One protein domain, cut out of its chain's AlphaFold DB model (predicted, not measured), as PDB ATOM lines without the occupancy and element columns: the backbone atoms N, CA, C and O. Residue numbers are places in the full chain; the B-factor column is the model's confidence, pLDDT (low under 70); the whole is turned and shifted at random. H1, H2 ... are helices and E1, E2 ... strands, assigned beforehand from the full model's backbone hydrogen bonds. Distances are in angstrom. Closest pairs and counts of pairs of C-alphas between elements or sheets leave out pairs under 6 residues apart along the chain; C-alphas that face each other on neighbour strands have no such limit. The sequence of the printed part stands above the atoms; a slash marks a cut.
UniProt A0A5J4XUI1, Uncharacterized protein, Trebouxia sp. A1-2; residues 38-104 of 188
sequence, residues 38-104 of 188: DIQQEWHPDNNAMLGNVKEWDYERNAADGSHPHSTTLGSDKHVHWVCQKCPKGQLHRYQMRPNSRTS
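Overview. This is residues 38 to 104 of the 188 residues of an uncharacterized protein of Trebouxia sp. A1-2 (UniProt A0A5J4XUI1). A two-stranded hairpin, E1 and E2, has short helices and loops gathered round its base, while its tip, residues 86 to 91, sticks out. H3 packs on E1, and H1 and H2 lie far out. The 67 printed residues run H1 H2 H3 E1 E2 H4, mixed, with 30 in named elements; the sheet is antiparallel. It is compact, radius of gyration of the C-alphas 11.6 A, spanning 32 by 29 by 21 A.

Arrangement. H1, residues 38 to 42, and H2, 45 to 48, are only just apart, closest 8.2 A. H3, 59 to 64, comes closest to E1, 80 to 84, at the C-alphas of Asn 62 and His 81, 5.8 A. E1 and E2, 93 to 97, form an antiparallel hairpin at 149 degrees; N 82 and O 95 are within hydrogen-bond range, 2.8 A. H4, 99 to 103, is close to but not clearly touching H1: the closest C-alphas, of Ile 39 and Thr 103, are 7.7 A apart. Every O i to N i+4 pair is within range in H1, H3 and H4; H2 is too short for one.

Along the chain. H1 begins at C-alpha 38 (19.799, -21.566, -18.802). E1 is 13.3 A long, E2 12.3 A. H4 ends at C-alpha 103 (22.382, -30.813, -15.360).

Size, cuts and confidence. The printed part has no cut. The link H3 to E1 is long, 15 residues. Residues 38 to 55 are under pLDDT 70.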
ATOM      1  N   ASP A  38      21.203 -21.782 -19.187       62.97
ATOM      2  CA  ASP A  38      19.799 -21.566 -18.802       62.97
ATOM      3  C   ASP A  38      19.549 -21.952 -17.340       62.97
ATOM      4  O   ASP A  38      18.852 -21.252 -16.620       62.97
ATOM      5  N   ILE A  39      20.198 -23.019 -16.874       66.62
ATOM      6  CA  ILE A  39      20.102 -23.476 -15.485       66.62
ATOM      7  C   ILE A  39      20.885 -22.571 -14.528       66.62
ATOM      8  O   ILE A  39      20.444 -22.351 -13.403       66.62
ATOM      9  N   GLN A  40      22.033 -22.037 -14.959       66.69
ATOM     10  CA  GLN A  40      22.809 -21.089 -14.152       66.69
ATOM     11  C   GLN A  40      22.020 -19.796 -13.891       66.69
ATOM     12  O   GLN A  40      22.023 -19.301 -12.769       66.69
ATOM     13  N   GLN A  41      21.310 -19.281 -14.903       61.94
ATOM     14  CA  GLN A  41      20.511 -18.050 -14.798       61.94
ATOM     15  C   GLN A  41      19.317 -18.172 -13.847       61.94
ATOM     16  O   GLN A  41      18.879 -17.173 -13.280       61.94
ATOM     17  N   GLU A  42      18.782 -19.378 -13.674       53.72
ATOM     18  CA  GLU A  42      17.623 -19.630 -12.818       53.72
ATOM     19  C   GLU A  42      18.017 -20.015 -11.378       53.72
ATOM     20  O   GLU A  42      17.145 -20.121 -10.517       53.72
ATOM     21  N   TRP A  43      19.305 -20.223 -11.076       58.47
ATOM     22  CA  TRP A  43      19.781 -20.703  -9.773       58.47
ATOM     23  C   TRP A  43      19.534 -19.698  -8.622       58.47
ATOM     24  O   TRP A  43      19.676 -18.489  -8.774       58.47
ATOM     25  N   HIS A  44      19.170 -20.214  -7.444       54.25
ATOM     26  CA  HIS A  44      18.892 -19.466  -6.212       54.25
ATOM     27  C   HIS A  44      19.351 -20.296  -4.998       54.25
ATOM     28  O   HIS A  44      19.014 -21.480  -4.952       54.25
ATOM     29  N   PRO A  45      20.039 -19.730  -3.995       52.75
ATOM     30  CA  PRO A  45      20.524 -20.490  -2.837       52.75
ATOM     31  C   PRO A  45      19.380 -21.115  -2.019       52.75
ATOM     32  O   PRO A  45      19.419 -22.304  -1.726       52.75
ATOM     33  N   ASP A  46      18.298 -20.369  -1.777       46.12
ATOM     34  CA  ASP A  46      17.172 -20.853  -0.953       46.12
ATOM     35  C   ASP A  46      16.195 -21.798  -1.678       46.12
ATOM     36  O   ASP A  46      15.366 -22.435  -1.036       46.12
ATOM     37  N   ASN A  47      16.277 -21.903  -3.015       44.12
ATOM     38  CA  ASN A  47      15.327 -22.686  -3.821       44.12
ATOM     39  C   ASN A  47      15.990 -23.717  -4.750       44.12
ATOM     40  O   ASN A  47      15.356 -24.696  -5.101       44.12
ATOM     41  N   ASN A  48      17.254 -23.555  -5.148       52.59
ATOM     42  CA  ASN A  48      17.917 -24.364  -6.185       52.59
ATOM     43  C   ASN A  48      19.277 -24.932  -5.744       52.59
ATOM     44  O   ASN A  48      20.066 -25.343  -6.597       52.59
ATOM     45  N   ALA A  49      19.559 -25.017  -4.439       46.47
ATOM     46  CA  ALA A  49      20.843 -25.518  -3.935       46.47
ATOM     47  C   ALA A  49      21.223 -26.929  -4.434       46.47
ATOM     48  O   ALA A  49      22.395 -27.286  -4.391       46.47
ATOM     49  N   MET A  50      20.272 -27.728  -4.937       50.16
ATOM     50  CA  MET A  50      20.540 -29.119  -5.318       50.16
ATOM     51  C   MET A  50      20.039 -29.561  -6.692       50.16
ATOM     52  O   MET A  50      20.508 -30.578  -7.195       50.16
ATOM     53  N   LEU A  51      19.134 -28.835  -7.350       49.19
ATOM     54  CA  LEU A  51      18.570 -29.277  -8.625       49.19
ATOM     55  C   LEU A  51      18.240 -28.064  -9.482       49.19
ATOM     56  O   LEU A  51      17.343 -27.293  -9.159       49.19
ATOM     57  N   GLY A  52      18.965 -27.908 -10.586       44.47
ATOM     58  CA  GLY A  52      18.646 -26.928 -11.614       44.47
ATOM     59  C   GLY A  52      17.162 -26.973 -11.986       44.47
ATOM     60  O   GLY A  52      16.698 -27.975 -12.541       44.47
ATOM     61  N   ASN A  53      16.465 -25.883 -11.667       52.62
ATOM     62  CA  ASN A  53      15.029 -25.643 -11.800       52.62
ATOM     63  C   ASN A  53      14.119 -26.541 -10.954       52.62
ATOM     64  O   ASN A  53      13.534 -27.498 -11.466       52.62
ATOM     65  N   VAL A  54      13.841 -26.117  -9.712       55.62
ATOM     66  CA  VAL A  54      12.674 -26.571  -8.920       55.62
ATOM     67  C   VAL A  54      11.378 -26.626  -9.739       55.62
ATOM     68  O   VAL A  54      10.558 -27.521  -9.541       55.62
ATOM     69  N   LYS A  55      11.213 -25.739 -10.729       62.56
ATOM     70  CA  LYS A  55      10.033 -25.695 -11.607       62.56
ATOM     71  C   LYS A  55       9.777 -26.992 -12.384       62.56
ATOM     72  O   LYS A  55       8.649 -27.242 -12.803       62.56
ATOM     73  N   GLU A  56      10.811 -27.798 -12.604       77.44
ATOM     74  CA  GLU A  56      10.717 -29.032 -13.379       77.44
ATOM     75  C   GLU A  56      10.839 -30.300 -12.512       77.44
ATOM     76  O   GLU A  56      10.849 -31.404 -13.058       77.44
ATOM     77  N   TRP A  57      10.890 -30.182 -11.180       82.75
ATOM     78  CA  TRP A  57      10.792 -31.324 -10.265       82.75
ATOM     79  C   TRP A  57       9.337 -31.778 -10.110       82.75
ATOM     80  O   TRP A  57       8.442 -30.977  -9.839       82.75
ATOM     81  N   ASP A  58       9.084 -33.077 -10.252       88.25
ATOM     82  CA  ASP A  58       7.751 -33.643 -10.036       88.25
ATOM     83  C   ASP A  58       7.566 -34.004  -8.553       88.25
ATOM     84  O   ASP A  58       7.880 -35.118  -8.129       88.25
ATOM     85  N   TYR A  59       7.124 -33.035  -7.746       83.31
ATOM     86  CA  TYR A  59       7.023 -33.170  -6.284       83.31
ATOM     87  C   TYR A  59       6.181 -34.361  -5.839       83.31
ATOM     88  O   TYR A  59       6.591 -35.088  -4.942       83.31
ATOM     89  N   GLU A  60       5.039 -34.580  -6.487       86.06
ATOM     90  CA  GLU A  60       4.095 -35.636  -6.127       86.06
ATOM     91  C   GLU A  60       4.714 -37.028  -6.311       86.06
ATOM     92  O   GLU A  60       4.750 -37.829  -5.378       86.06
ATOM     93  N   ARG A  61       5.282 -37.305  -7.493       89.44
ATOM     94  CA  ARG A  61       5.870 -38.624  -7.778       89.44
ATOM     95  C   ARG A  61       7.167 -38.876  -7.036       89.44
ATOM     96  O   ARG A  61       7.416 -39.989  -6.593       89.44
ATOM     97  N   ASN A  62       7.998 -37.851  -6.888       88.06
ATOM     98  CA  ASN A  62       9.230 -38.005  -6.132       88.06
ATOM     99  C   ASN A  62       8.962 -38.213  -4.642       88.06
ATOM    100  O   ASN A  62       9.659 -39.021  -4.034       88.06
ATOM    101  N   ALA A  63       7.946 -37.555  -4.072       84.06
ATOM    102  CA  ALA A  63       7.536 -37.794  -2.692       84.06
ATOM    103  C   ALA A  63       7.052 -39.238  -2.485       84.06
ATOM    104  O   ALA A  63       7.429 -39.855  -1.490       84.06
ATOM    105  N   ALA A  64       6.304 -39.804  -3.442       89.25
ATOM    106  CA  ALA A  64       5.897 -41.211  -3.405       89.25
ATOM    107  C   ALA A  64       7.096 -42.185  -3.364       89.25
ATOM    108  O   ALA A  64       7.018 -43.229  -2.723       89.25
ATOM    109  N   ASP A  65       8.227 -41.800  -3.966       88.88
ATOM    110  CA  ASP A  65       9.472 -42.581  -3.999       88.88
ATOM    111  C   ASP A  65      10.481 -42.194  -2.890       88.88
ATOM    112  O   ASP A  65      11.667 -42.551  -2.959       88.88
ATOM    113  N   GLY A  66      10.063 -41.386  -1.905       86.00
ATOM    114  CA  GLY A  66      10.928 -40.887  -0.826       86.00
ATOM    115  C   GLY A  66      12.104 -40.031  -1.314       86.00
ATOM    116  O   GLY A  66      13.164 -39.990  -0.689       86.00
ATOM    117  N   SER A  67      11.968 -39.396  -2.479       84.31
ATOM    118  CA  SER A  67      12.976 -38.507  -3.061       84.31
ATOM    119  C   SER A  67      12.595 -37.060  -2.792       84.31
ATOM    120  O   SER A  67      11.533 -36.600  -3.210       84.31
ATOM    121  N   HIS A  68      13.490 -36.314  -2.147       80.00
ATOM    122  CA  HIS A  68      13.275 -34.901  -1.854       80.00
ATOM    123  C   HIS A  68      14.355 -34.045  -2.525       80.00
ATOM    124  O   HIS A  68      15.522 -34.451  -2.547       80.00
ATOM    125  N   PRO A  69      14.008 -32.855  -3.055       74.31
ATOM    126  CA  PRO A  69      14.972 -31.979  -3.716       74.31
ATOM    127  C   PRO A  69      16.195 -31.652  -2.856       74.31
ATOM    128  O   PRO A  69      17.321 -31.708  -3.335       74.31
ATOM    129  N   HIS A  70      15.981 -31.367  -1.570       71.44
ATOM    130  CA  HIS A  70      17.041 -30.963  -0.645       71.44
ATOM    131  C   HIS A  70      17.994 -32.106  -0.259       71.44
ATOM    132  O   HIS A  70      19.086 -31.846   0.233       71.44
ATOM    133  N   SER A  71      17.601 -33.365  -0.466       72.88
ATOM    134  CA  SER A  71      18.426 -34.546  -0.180       72.88
ATOM    135  C   SER A  71      18.925 -35.254  -1.444       72.88
ATOM    136  O   SER A  71      19.567 -36.299  -1.350       72.88
ATOM    137  N   THR A  72      18.664 -34.694  -2.631       76.88
ATOM    138  CA  THR A  72      19.059 -35.273  -3.922       76.88
ATOM    139  C   THR A  72      20.113 -34.401  -4.591       76.88
ATOM    140  O   THR A  72      19.795 -33.340  -5.111       76.88
ATOM    141  N   THR A  73      21.363 -34.857  -4.635       76.88
ATOM    142  CA  THR A  73      22.466 -34.075  -5.216       76.88
ATOM    143  C   THR A  73      22.462 -34.069  -6.750       76.88
ATOM    144  O   THR A  73      21.997 -35.011  -7.397       76.88
ATOM    145  N   LEU A  74      23.072 -33.038  -7.352       72.00
ATOM    146  CA  LEU A  74      23.251 -32.920  -8.810       72.00
ATOM    147  C   LEU A  74      24.035 -34.088  -9.424       72.00
ATOM    148  O   LEU A  74      23.796 -34.439 -10.575       72.00
ATOM    149  N   GLY A  75      24.965 -34.677  -8.670       75.56
ATOM    150  CA  GLY A  75      25.765 -35.826  -9.098       75.56
ATOM    151  C   GLY A  75      25.038 -37.166  -8.993       75.56
ATOM    152  O   GLY A  75      25.564 -38.168  -9.467       75.56
ATOM    153  N   SER A  76      23.844 -37.191  -8.392       82.88
ATOM    154  CA  SER A  76      23.112 -38.423  -8.116       82.88
ATOM    155  C   SER A  76      22.809 -39.219  -9.386       82.88
ATOM    156  O   SER A  76      22.346 -38.677 -10.394       82.88
ATOM    157  N   ASP A  77      23.020 -40.532  -9.289       85.81
ATOM    158  CA  ASP A  77      22.632 -41.522 -10.294       85.81
ATOM    159  C   ASP A  77      21.230 -42.109 -10.060       85.81
ATOM    160  O   ASP A  77      20.760 -42.938 -10.849       85.81
ATOM    161  N   LYS A  78      20.532 -41.677  -9.000       88.00
ATOM    162  CA  LYS A  78      19.146 -42.083  -8.739       88.00
ATOM    163  C   LYS A  78      18.238 -41.506  -9.826       88.00
ATOM    164  O   LYS A  78      18.308 -40.319 -10.144       88.00
ATOM    165  N   HIS A  79      17.359 -42.336 -10.383       90.94
ATOM    166  CA  HIS A  79      16.286 -41.837 -11.238       90.94
ATOM    167  C   HIS A  79      15.273 -41.080 -10.386       90.94
ATOM    168  O   HIS A  79      14.768 -41.609  -9.400       90.94
ATOM    169  N   VAL A  80      14.984 -39.852 -10.793       91.19
ATOM    170  CA  VAL A  80      13.960 -39.001 -10.189       91.19
ATOM    171  C   VAL A  80      13.005 -38.529 -11.277       91.19
ATOM    172  O   VAL A  80      13.329 -38.557 -12.471       91.19
ATOM    173  N   HIS A  81      11.810 -38.137 -10.867       91.94
ATOM    174  CA  HIS A  81      10.735 -37.705 -11.746       91.94
ATOM    175  C   HIS A  81      10.860 -36.217 -12.071       91.94
ATOM    176  O   HIS A  81      11.031 -35.370 -11.195       91.94
ATOM    177  N   TRP A  82      10.729 -35.898 -13.348       89.44
ATOM    178  CA  TRP A  82      10.773 -34.544 -13.875       89.44
ATOM    179  C   TRP A  82       9.479 -34.222 -14.610       89.44
ATOM    180  O   TRP A  82       8.862 -35.089 -15.236       89.44
ATOM    181  N   VAL A  83       9.119 -32.945 -14.596       89.25
ATOM    182  CA  VAL A  83       8.019 -32.369 -15.358       89.25
ATOM    183  C   VAL A  83       8.543 -31.264 -16.271       89.25
ATOM    184  O   VAL A  83       9.338 -30.428 -15.867       89.25
ATOM    185  N   CYS A  84       8.115 -31.242 -17.526       88.00
ATOM    186  CA  CYS A  84       8.470 -30.198 -18.480       88.00
ATOM    187  C   CYS A  84       7.203 -29.622 -19.117       88.00
ATOM    188  O   CYS A  84       6.351 -30.353 -19.616       88.00
ATOM    189  N   GLN A  85       7.098 -28.293 -19.111       87.94
ATOM    190  CA  GLN A  85       5.915 -27.543 -19.555       87.94
ATOM    191  C   GLN A  85       6.042 -27.037 -21.004       87.94
ATOM    192  O   GLN A  85       5.217 -26.266 -21.476       87.94
ATOM    193  N   LYS A  86       7.093 -27.451 -21.725       84.56
ATOM    194  CA  LYS A  86       7.451 -26.916 -23.051       84.56
ATOM    195  C   LYS A  86       6.664 -27.536 -24.221       84.56
ATOM    196  O   LYS A  86       7.026 -27.292 -25.367       84.56
ATOM    197  N   CYS A  87       5.639 -28.366 -23.989       83.56
ATOM    198  CA  CYS A  87       4.844 -28.930 -25.093       83.56
ATOM    199  C   CYS A  87       4.053 -27.798 -25.770       83.56
ATOM    200  O   CYS A  87       3.286 -27.120 -25.085       83.56
ATOM    201  N   PRO A  88       4.136 -27.629 -27.102       82.62
ATOM    202  CA  PRO A  88       3.364 -26.609 -27.818       82.62
ATOM    203  C   PRO A  88       1.840 -26.738 -27.662       82.62
ATOM    204  O   PRO A  88       1.114 -25.771 -27.850       82.62
ATOM    205  N   LYS A  89       1.340 -27.930 -27.313       82.81
ATOM    206  CA  LYS A  89      -0.083 -28.194 -27.035       82.81
ATOM    207  C   LYS A  89      -0.449 -28.032 -25.549       82.81
ATOM    208  O   LYS A  89      -1.486 -28.536 -25.132       82.81
ATOM    209  N   GLY A  90       0.413 -27.415 -24.736       81.56
ATOM    210  CA  GLY A  90       0.157 -27.139 -23.315       81.56
ATOM    211  C   GLY A  90       0.176 -28.361 -22.389       81.56
ATOM    212  O   GLY A  90      -0.205 -28.257 -21.228       81.56
ATOM    213  N   GLN A  91       0.604 -29.529 -22.873       85.69
ATOM    214  CA  GLN A  91       0.676 -30.749 -22.064       85.69
ATOM    215  C   GLN A  91       1.961 -30.825 -21.239       85.69
ATOM    216  O   GLN A  91       3.035 -30.412 -21.679       85.69
ATOM    217  N   LEU A  92       1.853 -31.426 -20.054       89.56
ATOM    218  CA  LEU A  92       2.997 -31.714 -19.200       89.56
ATOM    219  C   LEU A  92       3.711 -32.981 -19.670       89.56
ATOM    220  O   LEU A  92       3.148 -34.074 -19.667       89.56
ATOM    221  N   HIS A  93       4.980 -32.837 -20.019       91.19
ATOM    222  CA  HIS A  93       5.880 -33.956 -20.245       91.19
ATOM    223  C   HIS A  93       6.390 -34.472 -18.907       91.19
ATOM    224  O   HIS A  93       7.072 -33.742 -18.194       91.19
ATOM    225  N   ARG A  94       6.099 -35.726 -18.579       92.75
ATOM    226  CA  ARG A  94       6.504 -36.349 -17.317       92.75
ATOM    227  C   ARG A  94       7.453 -37.502 -17.609       92.75
ATOM    228  O   ARG A  94       7.088 -38.400 -18.354       92.75
ATOM    229  N   TYR A  95       8.669 -37.452 -17.078       92.50
ATOM    230  CA  TYR A  95       9.725 -38.415 -17.402       92.50
ATOM    231  C   TYR A  95      10.658 -38.654 -16.223       92.50
ATOM    232  O   TYR A  95      10.867 -37.771 -15.397       92.50
ATOM    233  N   GLN A  96      11.280 -39.830 -16.186       92.81
ATOM    234  CA  GLN A  96      12.336 -40.141 -15.230       92.81
ATOM    235  C   GLN A  96      13.711 -39.925 -15.858       92.81
ATOM    236  O   GLN A  96      13.947 -40.285 -17.012       92.81
ATOM    237  N   MET A  97      14.626 -39.325 -15.102       89.44
ATOM    238  CA  MET A  97      16.023 -39.148 -15.504       89.44
ATOM    239  C   MET A  97      16.886 -38.893 -14.270       89.44
ATOM    240  O   MET A  97      16.406 -38.368 -13.269       89.44
ATOM    241  N   ARG A  98      18.172 -39.231 -14.346       88.50
ATOM    242  CA  ARG A  98      19.142 -38.897 -13.299       88.50
ATOM    243  C   ARG A  98      19.397 -37.384 -13.254       88.50
ATOM    244  O   ARG A  98      19.511 -36.784 -14.330       88.50
ATOM    245  N   PRO A  99      19.552 -36.766 -12.069       84.88
ATOM    246  CA  PRO A  99      19.991 -35.376 -11.947       84.88
ATOM    247  C   PRO A  99      21.232 -35.063 -12.784       84.88
ATOM    248  O   PRO A  99      21.188 -34.143 -13.600       84.88
ATOM    249  N   ASN A 100      22.274 -35.894 -12.708       81.94
ATOM    250  CA  ASN A 100      23.530 -35.666 -13.433       81.94
ATOM    251  C   ASN A 100      23.373 -35.685 -14.968       81.94
ATOM    252  O   ASN A 100      24.061 -34.968 -15.693       81.94
ATOM    253  N   SER A 101      22.409 -36.451 -15.480       83.31
ATOM    254  CA  SER A 101      22.098 -36.562 -16.908       83.31
ATOM    255  C   SER A 101      21.308 -35.357 -17.426       83.31
ATOM    256  O   SER A 101      21.217 -35.137 -18.639       83.31
ATOM    257  N   ARG A 102      20.725 -34.576 -16.513       80.31
ATOM    258  CA  ARG A 102      19.943 -33.371 -16.796       80.31
ATOM    259  C   ARG A 102      20.748 -32.085 -16.686       80.31
ATOM    260  O   ARG A 102      20.451 -31.131 -17.398       80.31
ATOM    261  N   THR A 103      21.706 -32.047 -15.774       74.00
ATOM    262  CA  THR A 103      22.382 -30.813 -15.360       74.00
ATOM    263  C   THR A 103      23.757 -30.651 -16.005       74.00
ATOM    264  O   THR A 103      24.248 -29.529 -16.098       74.00
ATOM    265  N   SER A 104      24.353 -31.736 -16.512       73.19
ATOM    266  CA  SER A 104      25.659 -31.710 -17.175       73.19
ATOM    267  C   SER A 104      25.683 -30.889 -18.472       73.19
ATOM    268  O   SER A 104      24.663 -30.637 -19.119       73.19
TER     269      SER A 104